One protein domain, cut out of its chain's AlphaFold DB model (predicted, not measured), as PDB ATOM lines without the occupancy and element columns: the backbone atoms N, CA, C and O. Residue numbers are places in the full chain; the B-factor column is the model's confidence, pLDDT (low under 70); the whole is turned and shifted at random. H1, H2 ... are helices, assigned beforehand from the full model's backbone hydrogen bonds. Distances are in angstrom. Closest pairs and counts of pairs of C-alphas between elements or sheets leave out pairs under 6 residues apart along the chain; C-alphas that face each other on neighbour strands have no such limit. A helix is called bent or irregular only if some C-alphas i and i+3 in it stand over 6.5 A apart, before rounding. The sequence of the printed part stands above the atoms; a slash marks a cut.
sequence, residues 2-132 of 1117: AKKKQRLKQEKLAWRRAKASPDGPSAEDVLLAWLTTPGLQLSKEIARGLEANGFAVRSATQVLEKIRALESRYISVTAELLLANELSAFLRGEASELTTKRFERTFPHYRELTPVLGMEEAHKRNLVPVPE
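This is residues 2 to 132 of the 1117 residues of an uncharacterized protein of Phytophthora sojae (strain P6497) (UniProt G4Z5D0). One long helix, H4, makes a beam along the domain, with shorter helices gathered in two groups along it: H2 and H3 by its first half, H5, H6 and H7 by its last half, with H7 packing on both H2 and H4. H1 meets H2 with its last residues, while its residues 2 to 10 stick out into the open, and residues 120 to 126 stand free near the other end of the printed part. The printed part has 131 residues with eight named helices, H1 to H8 in order, and no named strand; the class is all helix. The whole is compact, with a radius of gyration of the C-alphas of 16.1 A and spans of 41 by 38 by 27 A.

H1, residues 2 to 17, begins at C-alpha 2 (324.331, 324.718, 208.819) and is 22.3 A long from first to last C-alpha. H2 is residues 27 to 35, and H3 is residues 43 to 52. H4, residues 60 to 83, is 34.4 A long, from C-alpha 60 (311.795, 348.056, 205.392) to C-alpha 83 (337.726, 343.749, 227.644). H5 is residues 87 to 92, and H6 is residues 97 to 106, 14.3 A long. H7 is residues 110 to 117 and is irregular, but only just: C-alphas 112 and 115 are 7.0 A apart. H8, residues 119 to 122, ends at C-alpha 122 (328.744, 360.291, 225.231).

H2 and H4 are the hubs, touching three helices each, and are near each other. With residues 15 to 17 alone H1 touches H2, about perpendicular at 73 degrees; the closest C-alphas, of Trp 15 and Ala 27, are 5.3 A apart. H2 touches H3 at a steep tilt of 51 degrees, opposite ways, closest at the C-alphas of Trp 34 and Ile 46, 6.9 A. H2 touches H7 at a steep tilt of 44 degrees, the same way, closest at the C-alphas of Leu 35 and Val 116, 7.0 A. With residues 60 to 64 alone H4 touches H3, closest at the C-alphas of Lys 44 and Ala 60, 5.4 A. With residues 71 to 77 alone H4 touches H7, closest at the C-alphas of Tyr 74 and Tyr 110, 6.2 A. H4 and H5 touch only at the corner, and only just, with 3 pairs of C-alphas within 8 A; the closest, of Leu 81 and Leu 87, are 4.7 A apart. H6 is close to H4 but not clearly touching, at a shallow tilt of 24 degrees, opposite ways, with the C-alphas of Val 77 and Phe 103 closest at 7.2 A. H7 and H8 meet only through their link, and H1 and H4 are apart. Every O i to N i+4 pair is within hydrogen-bond range in H1, H2, H3, H5 and H6, against 19 of 20 in H4 and 2 of 4 in H7; H8 is too short for such a pair.

The two C-alphas farthest apart, of Lys 3 and Asn 126, are 45.8 A apart. The printed part has no cut and no long link. The mean pLDDT of the printed part is 85.4, and residues 40 to 41 and 119 to 132 are under 70.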
ATOM      1  N   ALA A   2     323.500 324.293 209.967       83.56
ATOM      2  CA  ALA A   2     324.331 324.718 208.819       83.56
ATOM      3  C   ALA A   2     323.618 325.575 207.742       83.56
ATOM      4  O   ALA A   2     324.108 326.651 207.401       83.56
ATOM      5  N   LYS A   3     322.420 325.175 207.286       86.25
ATOM      6  CA  LYS A   3     321.618 325.912 206.284       86.25
ATOM      7  C   LYS A   3     321.272 327.360 206.701       86.25
ATOM      8  O   LYS A   3     321.277 328.245 205.851       86.25
ATOM      9  N   LYS A   4     321.064 327.639 208.002       79.44
ATOM     10  CA  LYS A   4     320.852 329.007 208.536       79.44
ATOM     11  C   LYS A   4     322.141 329.838 208.453       79.44
ATOM     12  O   LYS A   4     322.109 330.965 207.970       79.44
ATOM     13  N   LYS A   5     323.287 329.252 208.828       83.06
ATOM     14  CA  LYS A   5     324.621 329.883 208.716       83.06
ATOM     15  C   LYS A   5     324.997 330.168 207.252       83.06
ATOM     16  O   LYS A   5     325.587 331.205 206.963       83.06
ATOM     17  N   GLN A   6     324.609 329.289 206.324       91.19
ATOM     18  CA  GLN A   6     324.791 329.485 204.883       91.19
ATOM     19  C   GLN A   6     323.921 330.624 204.331       91.19
ATOM     20  O   GLN A   6     324.468 331.491 203.649       91.19
ATOM     21  N   ARG A   7     322.622 330.677 204.671       83.94
ATOM     22  CA  ARG A   7     321.731 331.789 204.286       83.94
ATOM     23  C   ARG A   7     322.280 333.132 204.775       83.94
ATOM     24  O   ARG A   7     322.491 334.016 203.958       83.94
ATOM     25  N   LEU A   8     322.627 333.246 206.061       80.50
ATOM     26  CA  LEU A   8     323.222 334.467 206.628       80.50
ATOM     27  C   LEU A   8     324.529 334.879 205.920       80.50
ATOM     28  O   LEU A   8     324.771 336.065 205.699       80.50
ATOM     29  N   LYS A   9     325.368 333.916 205.507       87.25
ATOM     30  CA  LYS A   9     326.589 334.197 204.727       87.25
ATOM     31  C   LYS A   9     326.274 334.687 203.307       87.25
ATOM     32  O   LYS A   9     326.944 335.601 202.832       87.25
ATOM     33  N   GLN A  10     325.272 334.113 202.639       89.75
ATOM     34  CA  GLN A  10     324.802 334.573 201.323       89.75
ATOM     35  C   GLN A  10     324.186 335.975 201.407       89.75
ATOM     36  O   GLN A  10     324.492 336.825 200.580       89.75
ATOM     37  N   GLU A  11     323.399 336.244 202.442       89.25
ATOM     38  CA  GLU A  11     322.732 337.520 202.694       89.25
ATOM     39  C   GLU A  11     323.729 338.642 203.031       89.25
ATOM     40  O   GLU A  11     323.696 339.707 202.412       89.25
ATOM     41  N   LYS A  12     324.726 338.378 203.893       87.00
ATOM     42  CA  LYS A  12     325.846 339.312 204.133       87.00
ATOM     43  C   LYS A  12     326.616 339.631 202.842       87.00
ATOM     44  O   LYS A  12     327.011 340.777 202.639       87.00
ATOM     45  N   LEU A  13     326.797 338.648 201.954       91.50
ATOM     46  CA  LEU A  13     327.401 338.862 200.633       91.50
ATOM     47  C   LEU A  13     326.476 339.630 199.676       91.50
ATOM     48  O   LEU A  13     326.979 340.438 198.903       91.50
ATOM     49  N   ALA A  14     325.157 339.434 199.731       93.81
ATOM     50  CA  ALA A  14     324.189 340.144 198.893       93.81
ATOM     51  C   ALA A  14     324.109 341.644 199.221       93.81
ATOM     52  O   ALA A  14     323.926 342.457 198.320       93.81
ATOM     53  N   TRP A  15     324.306 342.039 200.482       94.06
ATOM     54  CA  TRP A  15     324.438 343.455 200.853       94.06
ATOM     55  C   TRP A  15     325.735 344.097 200.326       94.06
ATOM     56  O   TRP A  15     325.688 345.224 199.852       94.06
ATOM     57  N   ARG A  16     326.869 343.378 200.332       92.62
ATOM     58  CA  ARG A  16     328.164 343.891 199.821       92.62
ATOM     59  C   ARG A  16     328.333 343.816 198.302       92.62
ATOM     60  O   ARG A  16     329.162 344.524 197.745       92.62
ATOM     61  N   ARG A  17     327.607 342.918 197.631       93.69
ATOM     62  CA  ARG A  17     327.677 342.717 196.171       93.69
ATOM     63  C   ARG A  17     326.579 343.434 195.399       93.69
ATOM     64  O   ARG A  17     326.748 343.635 194.202       93.69
ATOM     65  N   ALA A  18     325.481 343.813 196.051       93.94
ATOM     66  CA  ALA A  18     324.541 344.755 195.465       93.94
ATOM     67  C   ALA A  18     325.242 346.111 195.331       93.94
ATOM     68  O   ALA A  18     325.527 346.759 196.334       93.94
ATOM     69  N   LYS A  19     325.519 346.489 194.085       94.88
ATOM     70  CA  LYS A  19     326.002 347.788 193.620       94.88
ATOM     71  C   LYS A  19     325.102 348.198 192.454       94.88
ATOM     72  O   LYS A  19     324.883 347.368 191.576       94.88
ATOM     73  N   ALA A  20     324.623 349.438 192.423       87.88
ATOM     74  CA  ALA A  20     323.812 349.937 191.304       87.88
ATOM     75  C   ALA A  20     324.633 350.186 190.022       87.88
ATOM     76  O   ALA A  20     324.120 350.134 188.910       87.88
ATOM     77  N   SER A  21     325.941 350.407 190.173       91.62
ATOM     78  CA  SER A  21     326.927 350.526 189.094       91.62
ATOM     79  C   SER A  21     328.213 349.805 189.522       91.62
ATOM     80  O   SER A  21     328.509 349.824 190.719       91.62
ATOM     81  N   PRO A  22     329.007 349.186 188.622       90.75
ATOM     82  CA  PRO A  22     330.250 348.492 188.991       90.75
ATOM     83  C   PRO A  22     331.188 349.330 189.879       90.75
ATOM     84  O   PRO A  22     331.727 348.829 190.873       90.75
ATOM     85  N   ASP A  23     331.290 350.623 189.569       92.44
ATOM     86  CA  ASP A  23     332.138 351.598 190.260       92.44
ATOM     87  C   ASP A  23     331.412 352.328 191.408       92.44
ATOM     88  O   ASP A  23     332.037 353.046 192.182       92.44
ATOM     89  N   GLY A  24     330.099 352.119 191.558       90.62
ATOM     90  CA  GLY A  24     329.279 352.732 192.608       90.62
ATOM     91  C   GLY A  24     329.471 352.107 194.000       90.62
ATOM     92  O   GLY A  24     330.072 351.033 194.121       90.62
ATOM     93  N   PRO A  25     328.950 352.746 195.063       93.81
ATOM     94  CA  PRO A  25     328.930 352.179 196.412       93.81
ATOM     95  C   PRO A  25     328.052 350.915 196.482       93.81
ATOM     96  O   PRO A  25     327.168 350.704 195.646       93.81
ATOM     97  N   SER A  26     328.289 350.055 197.475       95.75
ATOM     98  CA  SER A  26     327.410 348.915 197.759       95.75
ATOM     99  C   SER A  26     326.219 349.306 198.635       95.75
ATOM    100  O   SER A  26     326.201 350.361 199.267       95.75
ATOM    101  N   ALA A  27     325.225 348.421 198.721       94.38
ATOM    102  CA  ALA A  27     324.063 348.625 199.583       94.38
ATOM    103  C   ALA A  27     324.403 348.604 201.089       94.38
ATOM    104  O   ALA A  27     323.609 349.105 201.880       94.38
ATOM    105  N   GLU A  28     325.540 348.027 201.520       94.69
ATOM    106  CA  GLU A  28     326.022 348.223 202.903       94.69
ATOM    107  C   GLU A  28     326.655 349.619 203.062       94.69
ATOM    108  O   GLU A  28     326.401 350.255 204.075       94.69
ATOM    109  N   ASP A  29     327.363 350.140 202.055       94.06
ATOM    110  CA  ASP A  29     328.029 351.454 202.127       94.06
ATOM    111  C   ASP A  29     327.026 352.624 202.087       94.06
ATOM    112  O   ASP A  29     327.153 353.573 202.855       94.06
ATOM    113  N   VAL A  30     325.983 352.552 201.245       94.06
ATOM    114  CA  VAL A  30     324.920 353.582 201.213       94.06
ATOM    115  C   VAL A  30     324.073 353.554 202.486       94.06
ATOM    116  O   VAL A  30     323.706 354.609 202.992       94.06
ATOM    117  N   LEU A  31     323.818 352.368 203.051       94.38
ATOM    118  CA  LEU A  31     323.158 352.246 204.353       94.38
ATOM    119  C   LEU A  31     323.995 352.880 205.476       94.38
ATOM    120  O   LEU A  31     323.440 353.549 206.341       94.38
ATOM    121  N   LEU A  32     325.317 352.692 205.457       93.88
ATOM    122  CA  LEU A  32     326.225 353.317 206.419       93.88
ATOM    123  C   LEU A  32     326.245 354.841 206.264       93.88
ATOM    124  O   LEU A  32     326.075 355.534 207.260       93.88
ATOM    125  N   ALA A  33     326.343 355.358 205.034       92.44
ATOM    126  CA  ALA A  33     326.274 356.795 204.766       92.44
ATOM    127  C   ALA A  33     324.977 357.428 205.309       92.44
ATOM    128  O   ALA A  33     325.030 358.481 205.949       92.44
ATOM    129  N   TRP A  34     323.832 356.756 205.124       92.12
ATOM    130  CA  TRP A  34     322.547 357.157 205.711       92.12
ATOM    131  C   TRP A  34     322.564 357.141 207.242       92.12
ATOM    132  O   TRP A  34     322.202 358.143 207.845       92.12
ATOM    133  N   LEU A  35     323.040 356.061 207.876       91.25
ATOM    134  CA  LEU A  35     323.154 355.993 209.341       91.25
ATOM    135  C   LEU A  35     324.062 357.101 209.903       91.25
ATOM    136  O   LEU A  35     323.778 357.634 210.968       91.25
ATOM    137  N   THR A  36     325.121 357.487 209.183       89.69
ATOM    138  CA  THR A  36     326.024 358.595 209.557       89.69
ATOM    139  C   THR A  36     325.510 359.995 209.200       89.69
ATOM    140  O   THR A  36     326.223 360.976 209.414       89.69
ATOM    141  N   THR A  37     324.297 360.112 208.653       88.81
ATOM    142  CA  THR A  37     323.658 361.395 208.336       88.81
ATOM    143  C   THR A  37     322.619 361.723 209.419       88.81
ATOM    144  O   THR A  37     321.651 360.975 209.564       88.81
ATOM    145  N   PRO A  38     322.782 362.818 210.191       80.56
ATOM    146  CA  PRO A  38     321.834 363.190 211.243       80.56
ATOM    147  C   PRO A  38     320.390 363.348 210.735       80.56
ATOM    148  O   PRO A  38     320.162 363.807 209.618       80.56
ATOM    149  N   GLY A  39     319.415 362.987 211.576       75.69
ATOM    150  CA  GLY A  39     317.976 363.189 211.337       75.69
ATOM    151  C   GLY A  39     317.228 362.057 210.611       75.69
ATOM    152  O   GLY A  39     316.017 361.937 210.768       75.69
ATOM    153  N   LEU A  40     317.909 361.175 209.871       68.88
ATOM    154  CA  LEU A  40     317.260 360.220 208.952       68.88
ATOM    155  C   LEU A  40     316.952 358.842 209.580       68.88
ATOM    156  O   LEU A  40     317.431 357.805 209.118       68.88
ATOM    157  N   GLN A  41     316.134 358.804 210.641       61.50
ATOM    158  CA  GLN A  41     315.847 357.557 211.381       61.50
ATOM    159  C   GLN A  41     314.742 356.654 210.787       61.50
ATOM    160  O   GLN A  41     314.597 355.502 211.209       61.50
ATOM    161  N   LEU A  42     313.950 357.103 209.803       76.00
ATOM    162  CA  LEU A  42     312.877 356.262 209.257       76.00
ATOM    163  C   LEU A  42     313.427 355.163 208.332       76.00
ATOM    164  O   LEU A  42     313.842 355.407 207.204       76.00
ATOM    165  N   SER A  43     313.294 353.901 208.746       83.00
ATOM    166  CA  SER A  43     313.644 352.729 207.917       83.00
ATOM    167  C   SER A  43     312.905 352.653 206.569       83.00
ATOM    168  O   SER A  43     313.455 352.125 205.602       83.00
ATOM    169  N   LYS A  44     311.691 353.219 206.473       83.31
ATOM    170  CA  LYS A  44     310.970 353.430 205.199       83.31
ATOM    171  C   LYS A  44     311.701 354.407 204.274       83.31
ATOM    172  O   LYS A  44     311.658 354.265 203.058       83.31
ATOM    173  N   GLU A  45     312.347 355.414 204.843       88.31
ATOM    174  CA  GLU A  45     313.079 356.433 204.104       88.31
ATOM    175  C   GLU A  45     314.442 355.919 203.650       88.31
ATOM    176  O   GLU A  45     314.767 356.057 202.479       88.31
ATOM    177  N   ILE A  46     315.154 355.183 204.509       89.50
ATOM    178  CA  ILE A  46     316.360 354.429 204.135       89.50
ATOM    179  C   ILE A  46     316.055 353.429 203.000       89.50
ATOM    180  O   ILE A  46     316.855 353.280 202.079       89.50
ATOM    181  N   ALA A  47     314.890 352.765 203.020       89.81
ATOM    182  CA  ALA A  47     314.458 351.884 201.930       89.81
ATOM    183  C   ALA A  47     314.275 352.650 200.603       89.81
ATOM    184  O   ALA A  47     314.908 352.282 199.613       89.81
ATOM    185  N   ARG A  48     313.517 353.761 200.607       89.38
ATOM    186  CA  ARG A  48     313.379 354.665 199.444       89.38
ATOM    187  C   ARG A  48     314.727 355.247 198.994       89.38
ATOM    188  O   ARG A  48     314.957 355.424 197.805       89.38
ATOM    189  N   GLY A  49     315.639 355.516 199.925       90.19
ATOM    190  CA  GLY A  49     316.992 355.998 199.655       90.19
ATOM    191  C   GLY A  49     317.860 354.960 198.941       90.19
ATOM    192  O   GLY A  49     318.613 355.314 198.035       90.19
ATOM    193  N   LEU A  50     317.736 353.678 199.293       91.94
ATOM    194  CA  LEU A  50     318.398 352.581 198.580       91.94
ATOM    195  C   LEU A  50     317.791 352.376 197.178       91.94
ATOM    196  O   LEU A  50     318.526 352.236 196.202       91.94
ATOM    197  N   GLU A  51     316.469 352.417 197.066       91.38
ATOM    198  CA  GLU A  51     315.741 352.316 195.796       91.38
ATOM    199  C   GLU A  51     316.113 353.455 194.829       91.38
ATOM    200  O   GLU A  51     316.556 353.198 193.710       91.38
ATOM    201  N   ALA A  52     316.105 354.707 195.298       90.69
ATOM    202  CA  ALA A  52     316.541 355.884 194.537       90.69
ATOM    203  C   ALA A  52     318.039 355.877 194.166       90.69
ATOM    204  O   ALA A  52     318.453 356.599 193.260       90.69
ATOM    205  N   ASN A  53     318.863 355.062 194.837       91.06
ATOM    206  CA  ASN A  53     320.258 354.813 194.458       91.06
ATOM    207  C   ASN A  53     320.417 353.638 193.472       91.06
ATOM    208  O   ASN A  53     321.548 353.284 193.149       91.06
ATOM    209  N   GLY A  54     319.329 353.034 192.982       91.94
ATOM    210  CA  GLY A  54     319.355 351.941 192.006       91.94
ATOM    211  C   GLY A  54     319.633 350.559 192.604       91.94
ATOM    212  O   GLY A  54     320.090 349.659 191.895       91.94
ATOM    213  N   PHE A  55     319.394 350.358 193.903       92.81
ATOM    214  CA  PHE A  55     319.384 349.014 194.487       92.81
ATOM    215  C   PHE A  55     317.991 348.392 194.359       92.81
ATOM    216  O   PHE A  55     316.998 349.029 194.691       92.81
ATOM    217  N   ALA A  56     317.929 347.119 193.950       89.31
ATOM    218  CA  ALA A  56     316.676 346.364 193.892       89.31
ATOM    219  C   ALA A  56     315.909 346.434 195.226       89.31
ATOM    220  O   ALA A  56     316.520 346.270 196.289       89.31
ATOM    221  N   VAL A  57     314.592 346.655 195.133       84.19
ATOM    222  CA  VAL A  57     313.690 346.992 196.246       84.19
ATOM    223  C   VAL A  57     313.909 346.077 197.451       84.19
ATOM    224  O   VAL A  57     313.754 344.856 197.374       84.19
ATOM    225  N   ARG A  58     314.277 346.677 198.587       88.62
ATOM    226  CA  ARG A  58     314.433 345.982 199.871       88.62
ATOM    227  C   ARG A  58     313.294 346.382 200.787       88.62
ATOM    228  O   ARG A  58     313.051 347.569 200.984       88.62
ATOM    229  N   SER A  59     312.629 345.405 201.394       90.62
ATOM    230  CA  SER A  59     311.573 345.709 202.357       90.62
ATOM    231  C   SER A  59     312.152 346.457 203.564       90.62
ATOM    232  O   SER A  59     313.267 346.172 204.007       90.62
ATOM    233  N   ALA A  60     311.375 347.363 204.168       88.31
ATOM    234  CA  ALA A  60     311.795 348.056 205.392       88.31
ATOM    235  C   ALA A  60     312.190 347.068 206.516       88.31
ATOM    236  O   ALA A  60     313.080 347.350 207.312       88.31
ATOM    237  N   THR A  61     311.604 345.864 206.531       88.00
ATOM    238  CA  THR A  61     312.002 344.761 207.423       88.00
ATOM    239  C   THR A  61     313.415 344.229 207.155       88.00
ATOM    240  O   THR A  61     314.144 343.993 208.113       88.00
ATOM    241  N   GLN A  62     313.846 344.090 205.896       91.75
ATOM    242  CA  GLN A  62     315.224 343.710 205.549       91.75
ATOM    243  C   GLN A  62     316.225 344.818 205.894       91.75
ATOM    244  O   GLN A  62     317.347 344.523 206.304       91.75
ATOM    245  N   VAL A  63     315.828 346.085 205.738       93.38
ATOM    246  CA  VAL A  63     316.630 347.244 206.161       93.38
ATOM    247  C   VAL A  63     316.810 347.232 207.684       93.38
ATOM    248  O   VAL A  63     317.940 347.282 208.158       93.38
ATOM    249  N   LEU A  64     315.734 347.049 208.458       90.06
ATOM    250  CA  LEU A  64     315.790 346.937 209.922       90.06
ATOM    251  C   LEU A  64     316.594 345.718 210.407       90.06
ATOM    252  O   LEU A  64     317.403 345.851 211.321       90.06
ATOM    253  N   GLU A  65     316.429 344.540 209.796       91.56
ATOM    254  CA  GLU A  65     317.231 343.350 210.135       91.56
ATOM    255  C   GLU A  65     318.725 343.583 209.844       91.56
ATOM    256  O   GLU A  65     319.590 343.154 210.610       91.56
ATOM    257  N   LYS A  66     319.045 344.336 208.784       94.19
ATOM    258  CA  LYS A  66     320.416 344.731 208.451       94.19
ATOM    259  C   LYS A  66     320.999 345.769 209.415       94.19
ATOM    260  O   LYS A  66     322.179 345.641 209.744       94.19
ATOM    261  N   ILE A  67     320.206 346.746 209.858       93.69
ATOM    262  CA  ILE A  67     320.590 347.756 210.860       93.69
ATOM    263  C   ILE A  67     320.881 347.072 212.202       93.69
ATOM    264  O   ILE A  67     321.997 347.189 212.701       93.69
ATOM    265  N   ARG A  68     319.985 346.203 212.689       91.75
ATOM    266  CA  ARG A  68     320.238 345.365 213.879       91.75
ATOM    267  C   ARG A  68     321.493 344.510 213.737       91.75
ATOM    268  O   ARG A  68     322.305 344.412 214.648       91.75
ATOM    269  N   ALA A  69     321.722 343.945 212.553       92.00
ATOM    270  CA  ALA A  69     322.945 343.205 212.253       92.00
ATOM    271  C   ALA A  69     324.198 344.090 212.058       92.00
ATOM    272  O   ALA A  69     325.283 343.539 211.852       92.00
ATOM    273  N   LEU A  70     324.101 345.422 212.069       93.50
ATOM    274  CA  LEU A  70     325.222 346.363 212.217       93.50
ATOM    275  C   LEU A  70     325.411 346.721 213.699       93.50
ATOM    276  O   LEU A  70     326.518 346.551 214.200       93.50
ATOM    277  N   GLU A  71     324.338 347.080 214.406       92.50
ATOM    278  CA  GLU A  71     324.310 347.364 215.852       92.50
ATOM    279  C   GLU A  71     324.914 346.218 216.676       92.50
ATOM    280  O   GLU A  71     325.883 346.421 217.403       92.50
ATOM    281  N   SER A  72     324.453 344.975 216.485       91.00
ATOM    282  CA  SER A  72     325.000 343.806 217.196       91.00
ATOM    283  C   SER A  72     326.488 343.561 216.902       91.00
ATOM    284  O   SER A  72     327.191 342.989 217.732       91.00
ATOM    285  N   ARG A  73     326.990 343.974 215.726       92.88
ATOM    286  CA  ARG A  73     328.426 343.900 215.392       92.88
ATOM    287  C   ARG A  73     329.218 345.032 216.038       92.88
ATOM    288  O   ARG A  73     330.332 344.778 216.482       92.88
ATOM    289  N   TYR A  74     328.651 346.235 216.097       94.81
ATOM    290  CA  TYR A  74     329.228 347.371 216.807       94.81
ATOM    291  C   TYR A  74     329.382 347.031 218.294       94.81
ATOM    292  O   TYR A  74     330.511 346.933 218.761       94.81
ATOM    293  N   ILE A  75     328.286 346.682 218.980       91.12
ATOM    294  CA  ILE A  75     328.258 346.304 220.406       91.12
ATOM    295  C   ILE A  75     329.264 345.185 220.720       91.12
ATOM    296  O   ILE A  75     330.038 345.295 221.669       91.12
ATOM    297  N   SER A  76     329.319 344.130 219.896       92.19
ATOM    298  CA  SER A  76     330.279 343.027 220.078       92.19
ATOM    299  C   SER A  76     331.743 343.475 219.980       92.19
ATOM    300  O   SER A  76     332.589 342.916 220.674       92.19
ATOM    301  N   VAL A  77     332.061 344.459 219.133       93.75
ATOM    302  CA  VAL A  77     333.423 345.004 219.010       93.75
ATOM    303  C   VAL A  77     333.715 346.022 220.114       93.75
ATOM    304  O   VAL A  77     334.830 346.024 220.630       93.75
ATOM    305  N   THR A  78     332.724 346.803 220.557       93.19
ATOM    306  CA  THR A  78     332.833 347.658 221.751       93.19
ATOM    307  C   THR A  78     333.172 346.813 222.977       93.19
ATOM    308  O   THR A  78     334.096 347.148 223.712       93.19
ATOM    309  N   ALA A  79     332.498 345.674 223.157       91.56
ATOM    310  CA  ALA A  79     332.767 344.733 224.242       91.56
ATOM    311  C   ALA A  79     334.178 344.118 224.161       91.56
ATOM    312  O   ALA A  79     334.887 344.097 225.164       91.56
ATOM    313  N   GLU A  80     334.639 343.675 222.982       93.62
ATOM    314  CA  GLU A  80     336.027 343.200 222.817       93.62
ATOM    315  C   GLU A  80     337.069 344.307 223.093       93.62
ATOM    316  O   GLU A  80     338.111 344.029 223.688       93.62
ATOM    317  N   LEU A  81     336.796 345.557 222.701       93.56
ATOM    318  CA  LEU A  81     337.662 346.717 222.955       93.56
ATOM    319  C   LEU A  81     337.682 347.142 224.433       93.56
ATOM    320  O   LEU A  81     338.730 347.567 224.925       93.56
ATOM    321  N   LEU A  82     336.557 347.016 225.143       91.44
ATOM    322  CA  LEU A  82     336.458 347.240 226.590       91.44
ATOM    323  C   LEU A  82     337.200 346.152 227.372       91.44
ATOM    324  O   LEU A  82     338.013 346.477 228.230       91.44
ATOM    325  N   LEU A  83     337.009 344.874 227.024       90.69
ATOM    326  CA  LEU A  83     337.726 343.749 227.644       90.69
ATOM    327  C   LEU A  83     339.248 343.812 227.418       90.69
ATOM    328  O   LEU A  83     340.014 343.321 228.244       90.69
ATOM    329  N   ALA A  84     339.697 344.439 226.327       90.62
ATOM    330  CA  ALA A  84     341.110 344.731 226.080       90.62
ATOM    331  C   ALA A  84     341.635 345.978 226.828       90.62
ATOM    332  O   ALA A  84     342.838 346.223 226.813       90.62
ATOM    333  N   ASN A  85     340.762 346.782 227.450       93.31
ATOM    334  CA  ASN A  85     341.027 348.153 227.917       93.31
ATOM    335  C   ASN A  85     341.544 349.115 226.818       93.31
ATOM    336  O   ASN A  85     342.072 350.185 227.114       93.31
ATOM    337  N   GLU A  86     341.358 348.773 225.539       95.12
ATOM    338  CA  GLU A  86     341.877 349.538 224.398       95.12
ATOM    339  C   GLU A  86     340.842 350.461 223.736       95.12
ATOM    340  O   GLU A  86     341.230 351.254 222.882       95.12
ATOM    341  N   LEU A  87     339.560 350.440 224.133       93.94
ATOM    342  CA  LEU A  87     338.512 351.279 223.518       93.94
ATOM    343  C   LEU A  87     338.918 352.757 223.395       93.94
ATOM    344  O   LEU A  87     338.853 353.322 222.304       93.94
ATOM    345  N   SER A  88     339.377 353.385 224.484       91.44
ATOM    346  CA  SER A  88     339.717 354.816 224.452       91.44
ATOM    347  C   SER A  88     340.930 355.113 223.558       91.44
ATOM    348  O   SER A  88     340.942 356.121 222.853       91.44
ATOM    349  N   ALA A  89     341.911 354.205 223.513       93.25
ATOM    350  CA  ALA A  89     343.057 354.305 222.616       93.25
ATOM    351  C   ALA A  89     342.635 354.094 221.150       93.25
ATOM    352  O   ALA A  89     343.067 354.829 220.267       93.25
ATOM    353  N   PHE A  90     341.736 353.149 220.869       94.62
ATOM    354  CA  PHE A  90     341.251 352.859 219.516       94.62
ATOM    355  C   PHE A  90     340.476 354.038 218.917       94.62
ATOM    356  O   PHE A  90     340.652 354.354 217.734       94.62
ATOM    357  N   LEU A  91     339.678 354.718 219.748       92.19
ATOM    358  CA  LEU A  91     338.954 355.938 219.388       92.19
ATOM    359  C   LEU A  91     339.894 357.133 219.156       92.19
ATOM    360  O   LEU A  91     339.710 357.843 218.171       92.19
ATOM    361  N   ARG A  92     340.939 357.315 219.977       91.75
ATOM    362  CA  ARG A  92     341.973 358.353 219.752       91.75
ATOM    363  C   ARG A  92     342.949 358.037 218.607       91.75
ATOM    364  O   ARG A  92     343.680 358.918 218.174       91.75
ATOM    365  N   GLY A  93     342.969 356.799 218.105       93.12
ATOM    366  CA  GLY A  93     343.945 356.334 217.106       93.12
ATOM    367  C   GLY A  93     345.293 355.884 217.691       93.12
ATOM    368  O   GLY A  93     346.237 355.660 216.942       93.12
ATOM    369  N   GLU A  94     345.368 355.728 219.013       95.94
ATOM    370  CA  GLU A  94     346.543 355.320 219.798       95.94
ATOM    371  C   GLU A  94     346.611 353.805 220.079       95.94
ATOM    372  O   GLU A  94     347.608 353.330 220.623       95.94
ATOM    373  N   ALA A  95     345.555 353.041 219.765       93.69
ATOM    374  CA  ALA A  95     345.544 351.585 219.945       93.69
ATOM    375  C   ALA A  95     346.675 350.910 219.163       93.69
ATOM    376  O   ALA A  95     347.148 351.425 218.144       93.69
ATOM    377  N   SER A  96     347.088 349.720 219.608       94.62
ATOM    378  CA  SER A  96     348.181 349.014 218.942       94.62
ATOM    379  C   SER A  96     347.850 348.752 217.466       94.62
ATOM    380  O   SER A  96     346.694 348.546 217.087       94.62
ATOM    381  N   GLU A  97     348.866 348.703 216.604       94.00
ATOM    382  CA  GLU A  97     348.673 348.346 215.191       94.00
ATOM    383  C   GLU A  97     348.017 346.956 215.046       94.00
ATOM    384  O   GLU A  97     347.257 346.700 214.114       94.00
ATOM    385  N   LEU A  98     348.274 346.066 216.012       94.56
ATOM    386  CA  LEU A  98     347.792 344.689 216.052       94.56
ATOM    387  C   LEU A  98     346.290 344.615 216.386       94.56
ATOM    388  O   LEU A  98     345.544 343.904 215.711       94.56
ATOM    389  N   THR A  99     345.827 345.380 217.377       91.19
ATOM    390  CA  THR A  99     344.398 345.513 217.712       91.19
ATOM    391  C   THR A  99     343.653 346.337 216.673       91.19
ATOM    392  O   THR A  99     342.573 345.928 216.254       91.19
ATOM    393  N   THR A 100     344.253 347.411 216.159       93.94
ATOM    394  CA  THR A 100     343.693 348.198 215.050       93.94
ATOM    395  C   THR A 100     343.409 347.300 213.842       93.94
ATOM    396  O   THR A 100     342.256 347.179 213.427       93.94
ATOM    397  N   LYS A 101     344.403 346.531 213.372       94.25
ATOM    398  CA  LYS A 101     344.232 345.547 212.287       94.25
ATOM    399  C   LYS A 101     343.265 344.409 212.631       94.25
ATOM    400  O   LYS A 101     342.569 343.924 211.739       94.25
ATOM    401  N   ARG A 102     343.190 343.960 213.894       93.25
ATOM    402  CA  ARG A 102     342.207 342.950 214.340       93.25
ATOM    403  C   ARG A 102     340.778 343.467 214.178       93.25
ATOM    404  O   ARG A 102     339.957 342.764 213.589       93.25
ATOM    405  N   PHE A 103     340.487 344.667 214.672       90.69
ATOM    406  CA  PHE A 103     339.131 345.218 214.691       90.69
ATOM    407  C   PHE A 103     338.693 345.779 213.336       90.69
ATOM    408  O   PHE A 103     337.559 345.539 212.924       90.69
ATOM    409  N   GLU A 104     339.597 346.377 212.556       90.62
ATOM    410  CA  GLU A 104     339.319 346.739 211.158       90.62
ATOM    411  C   GLU A 104     339.016 345.493 210.296       90.62
ATOM    412  O   GLU A 104     338.201 345.549 209.375       90.62
ATOM    413  N   ARG A 105     339.585 344.323 210.634       91.50
ATOM    414  CA  ARG A 105     339.293 343.042 209.960       91.50
ATOM    415  C   ARG A 105     337.966 342.399 210.384       91.50
ATOM    416  O   ARG A 105     337.361 341.702 209.565       91.50
ATOM    417  N   THR A 106     337.493 342.591 211.619       90.50
ATOM    418  CA  THR A 106     336.184 342.067 212.066       90.50
ATOM    419  C   THR A 106     335.031 343.002 211.699       90.50
ATOM    420  O   THR A 106     333.992 342.533 211.211       90.50
ATOM    421  N   PHE A 107     335.212 344.314 211.875       93.56
ATOM    422  CA  PHE A 107     334.206 345.340 211.617       93.56
ATOM    423  C   PHE A 107     334.843 346.677 211.171       93.56
ATOM    424  O   PHE A 107     334.992 347.590 211.981       93.56
ATOM    425  N   PRO A 108     335.181 346.840 209.872       91.38
ATOM    426  CA  PRO A 108     335.889 348.032 209.379       91.38
ATOM    427  C   PRO A 108     335.123 349.346 209.612       91.38
ATOM    428  O   PRO A 108     335.730 350.389 209.819       91.38
ATOM    429  N   HIS A 109     333.793 349.274 209.661       93.12
ATOM    430  CA  HIS A 109     332.891 350.417 209.822       93.12
ATOM    431  C   HIS A 109     332.718 350.875 211.282       93.12
ATOM    432  O   HIS A 109     331.846 351.691 211.569       93.12
ATOM    433  N   TYR A 110     333.507 350.352 212.232       93.94
ATOM    434  CA  TYR A 110     333.360 350.698 213.650       93.94
ATOM    435  C   TYR A 110     333.519 352.206 213.896       93.94
ATOM    436  O   TYR A 110     332.637 352.821 214.485       93.94
ATOM    437  N   ARG A 111     334.609 352.810 213.393       91.19
ATOM    438  CA  ARG A 111     334.877 354.255 213.544       91.19
ATOM    439  C   ARG A 111     333.841 355.131 212.838       91.19
ATOM    440  O   ARG A 111     333.568 356.228 213.306       91.19
ATOM    441  N   GLU A 112     333.274 354.647 211.735       91.62
ATOM    442  CA  GLU A 112     332.221 355.341 210.983       91.62
ATOM    443  C   GLU A 112     330.907 355.366 211.780       91.62
ATOM    444  O   GLU A 112     330.199 356.364 211.760       91.62
ATOM    445  N   LEU A 113     330.610 354.298 212.530       93.00
ATOM    446  CA  LEU A 113     329.388 354.169 213.325       93.00
ATOM    447  C   LEU A 113     329.492 354.706 214.761       93.00
ATOM    448  O   LEU A 113     328.447 354.965 215.354       93.00
ATOM    449  N   THR A 114     330.686 354.916 215.335       93.06
ATOM    450  CA  THR A 114     330.817 355.483 216.697       93.06
ATOM    451  C   THR A 114     330.066 356.811 216.895       93.06
ATOM    452  O   THR A 114     329.379 356.924 217.909       93.06
ATOM    453  N   PRO A 115     330.095 357.791 215.966       88.75
ATOM    454  CA  PRO A 115     329.331 359.036 216.112       88.75
ATOM    455  C   PRO A 115     327.805 358.862 216.075       88.75
ATOM    456  O   PRO A 115     327.091 359.817 216.344       88.75
ATOM    457  N   VAL A 116     327.302 357.674 215.726       86.88
ATOM    458  CA  VAL A 116     325.867 357.370 215.615       86.88
ATOM    459  C   VAL A 116     325.429 356.484 216.778       86.88
ATOM    460  O   VAL A 116     324.539 356.835 217.540       86.88
ATOM    461  N   LEU A 117     326.100 355.342 216.941       86.19
ATOM    462  CA  LEU A 117     325.760 354.293 217.907       86.19
ATOM    463  C   LEU A 117     326.478 354.452 219.260       86.19
ATOM    464  O   LEU A 117     326.295 353.629 220.151       86.19
ATOM    465  N   GLY A 118     327.341 355.463 219.409       80.81
ATOM    466  CA  GLY A 118     328.068 355.767 220.647       80.81
ATOM    467  C   GLY A 118     327.630 357.051 221.362       80.81
ATOM    468  O   GLY A 118     328.052 357.272 222.496       80.81
ATOM    469  N   MET A 119     326.796 357.902 220.746       65.75
ATOM    470  CA  MET A 119     326.413 359.185 221.362       65.75
ATOM    471  C   MET A 119     325.532 359.037 222.612       65.75
ATOM    472  O   MET A 119     325.600 359.886 223.499       65.75
ATOM    473  N   GLU A 120     324.790 357.935 222.733       54.97
ATOM    474  CA  GLU A 120     323.899 357.653 223.870       54.97
ATOM    475  C   GLU A 120     324.652 357.447 225.207       54.97
ATOM    476  O   GLU A 120     324.114 357.735 226.278       54.97
ATOM    477  N   GLU A 121     325.932 357.042 225.166       50.38
ATOM    478  CA  GLU A 121     326.835 357.114 226.329       50.38
ATOM    479  C   GLU A 121     327.621 358.436 226.404       50.38
ATOM    480  O   GLU A 121     327.983 358.866 227.500       50.38
ATOM    481  N   ALA A 122     327.897 359.095 225.273       46.97
ATOM    482  CA  ALA A 122     328.744 360.291 225.231       46.97
ATOM    483  C   ALA A 122     328.118 361.502 225.945       46.97
ATOM    484  O   ALA A 122     328.823 362.221 226.646       46.97
ATOM    485  N   HIS A 123     326.796 361.697 225.859       47.47
ATOM    486  CA  HIS A 123     326.103 362.734 226.648       47.47
ATOM    487  C   HIS A 123     326.150 362.491 228.170       47.47
ATOM    488  O   HIS A 123     325.878 363.406 228.940       47.47
ATOM    489  N   LYS A 124     326.528 361.287 228.626       43.78
ATOM    490  CA  LYS A 124     326.678 360.945 230.054       43.78
ATOM    491  C   LYS A 124     328.136 360.961 230.530       43.78
ATOM    492  O   LYS A 124     328.388 360.774 231.719       43.78
ATOM    493  N   ARG A 125     329.110 361.143 229.628       38.16
ATOM    494  CA  ARG A 125     330.549 361.180 229.939       38.16
ATOM    495  C   ARG A 125     331.257 362.154 228.999       38.16
ATOM    496  O   ARG A 125     331.514 361.801 227.853       38.16
ATOM    497  N   ASN A 126     331.617 363.338 229.504       36.28
ATOM    498  CA  ASN A 126     332.312 364.399 228.758       36.28
ATOM    499  C   ASN A 126     333.570 363.878 228.031       36.28
ATOM    500  O   ASN A 126     334.646 363.755 228.619       36.28
ATOM    501  N   LEU A 127     333.423 363.568 226.742       38.66
ATOM    502  CA  LEU A 127     334.451 362.973 225.890       38.66
ATOM    503  C   LEU A 127     334.837 363.943 224.771       38.66
ATOM    504  O   LEU A 127     333.987 364.511 224.091       38.66
ATOM    505  N   VAL A 128     336.146 364.124 224.593       37.12
ATOM    506  CA  VAL A 128     336.730 365.080 223.640       37.12
ATOM    507  C   VAL A 128     336.358 364.699 222.194       37.12
ATOM    508  O   VAL A 128     336.493 363.523 221.839       37.12
ATOM    509  N   PRO A 129     335.928 365.654 221.343       39.44
ATOM    510  CA  PRO A 129     335.561 365.370 219.957       39.44
ATOM    511  C   PRO A 129     336.738 364.816 219.139       39.44
ATOM    512  O   PRO A 129     337.872 365.288 219.228       39.44
ATOM    513  N   VAL A 130     336.445 363.811 218.311       42.12
ATOM    514  CA  VAL A 130     337.418 363.143 217.433       42.12
ATOM    515  C   VAL A 130     337.616 363.972 216.150       42.12
ATOM    516  O   VAL A 130     336.621 364.380 215.552       42.12
ATOM    517  N   PRO A 131     338.858 364.215 215.685       41.06
ATOM    518  CA  PRO A 131     339.106 364.990 214.466       41.06
ATOM    519  C   PRO A 131     338.590 364.281 213.200       41.06
ATOM    520  O   PRO A 131     338.810 363.083 213.012       41.06
ATOM    521  N   GLU A 132     337.937 365.029 212.302       39.09
ATOM    522  CA  GLU A 132     337.384 364.481 211.054       39.09
ATOM    523  C   GLU A 132     338.471 363.970 210.087       39.09
ATOM    524  O   GLU A 132     339.540 364.564 209.928       39.09
TER     525      GLU A 132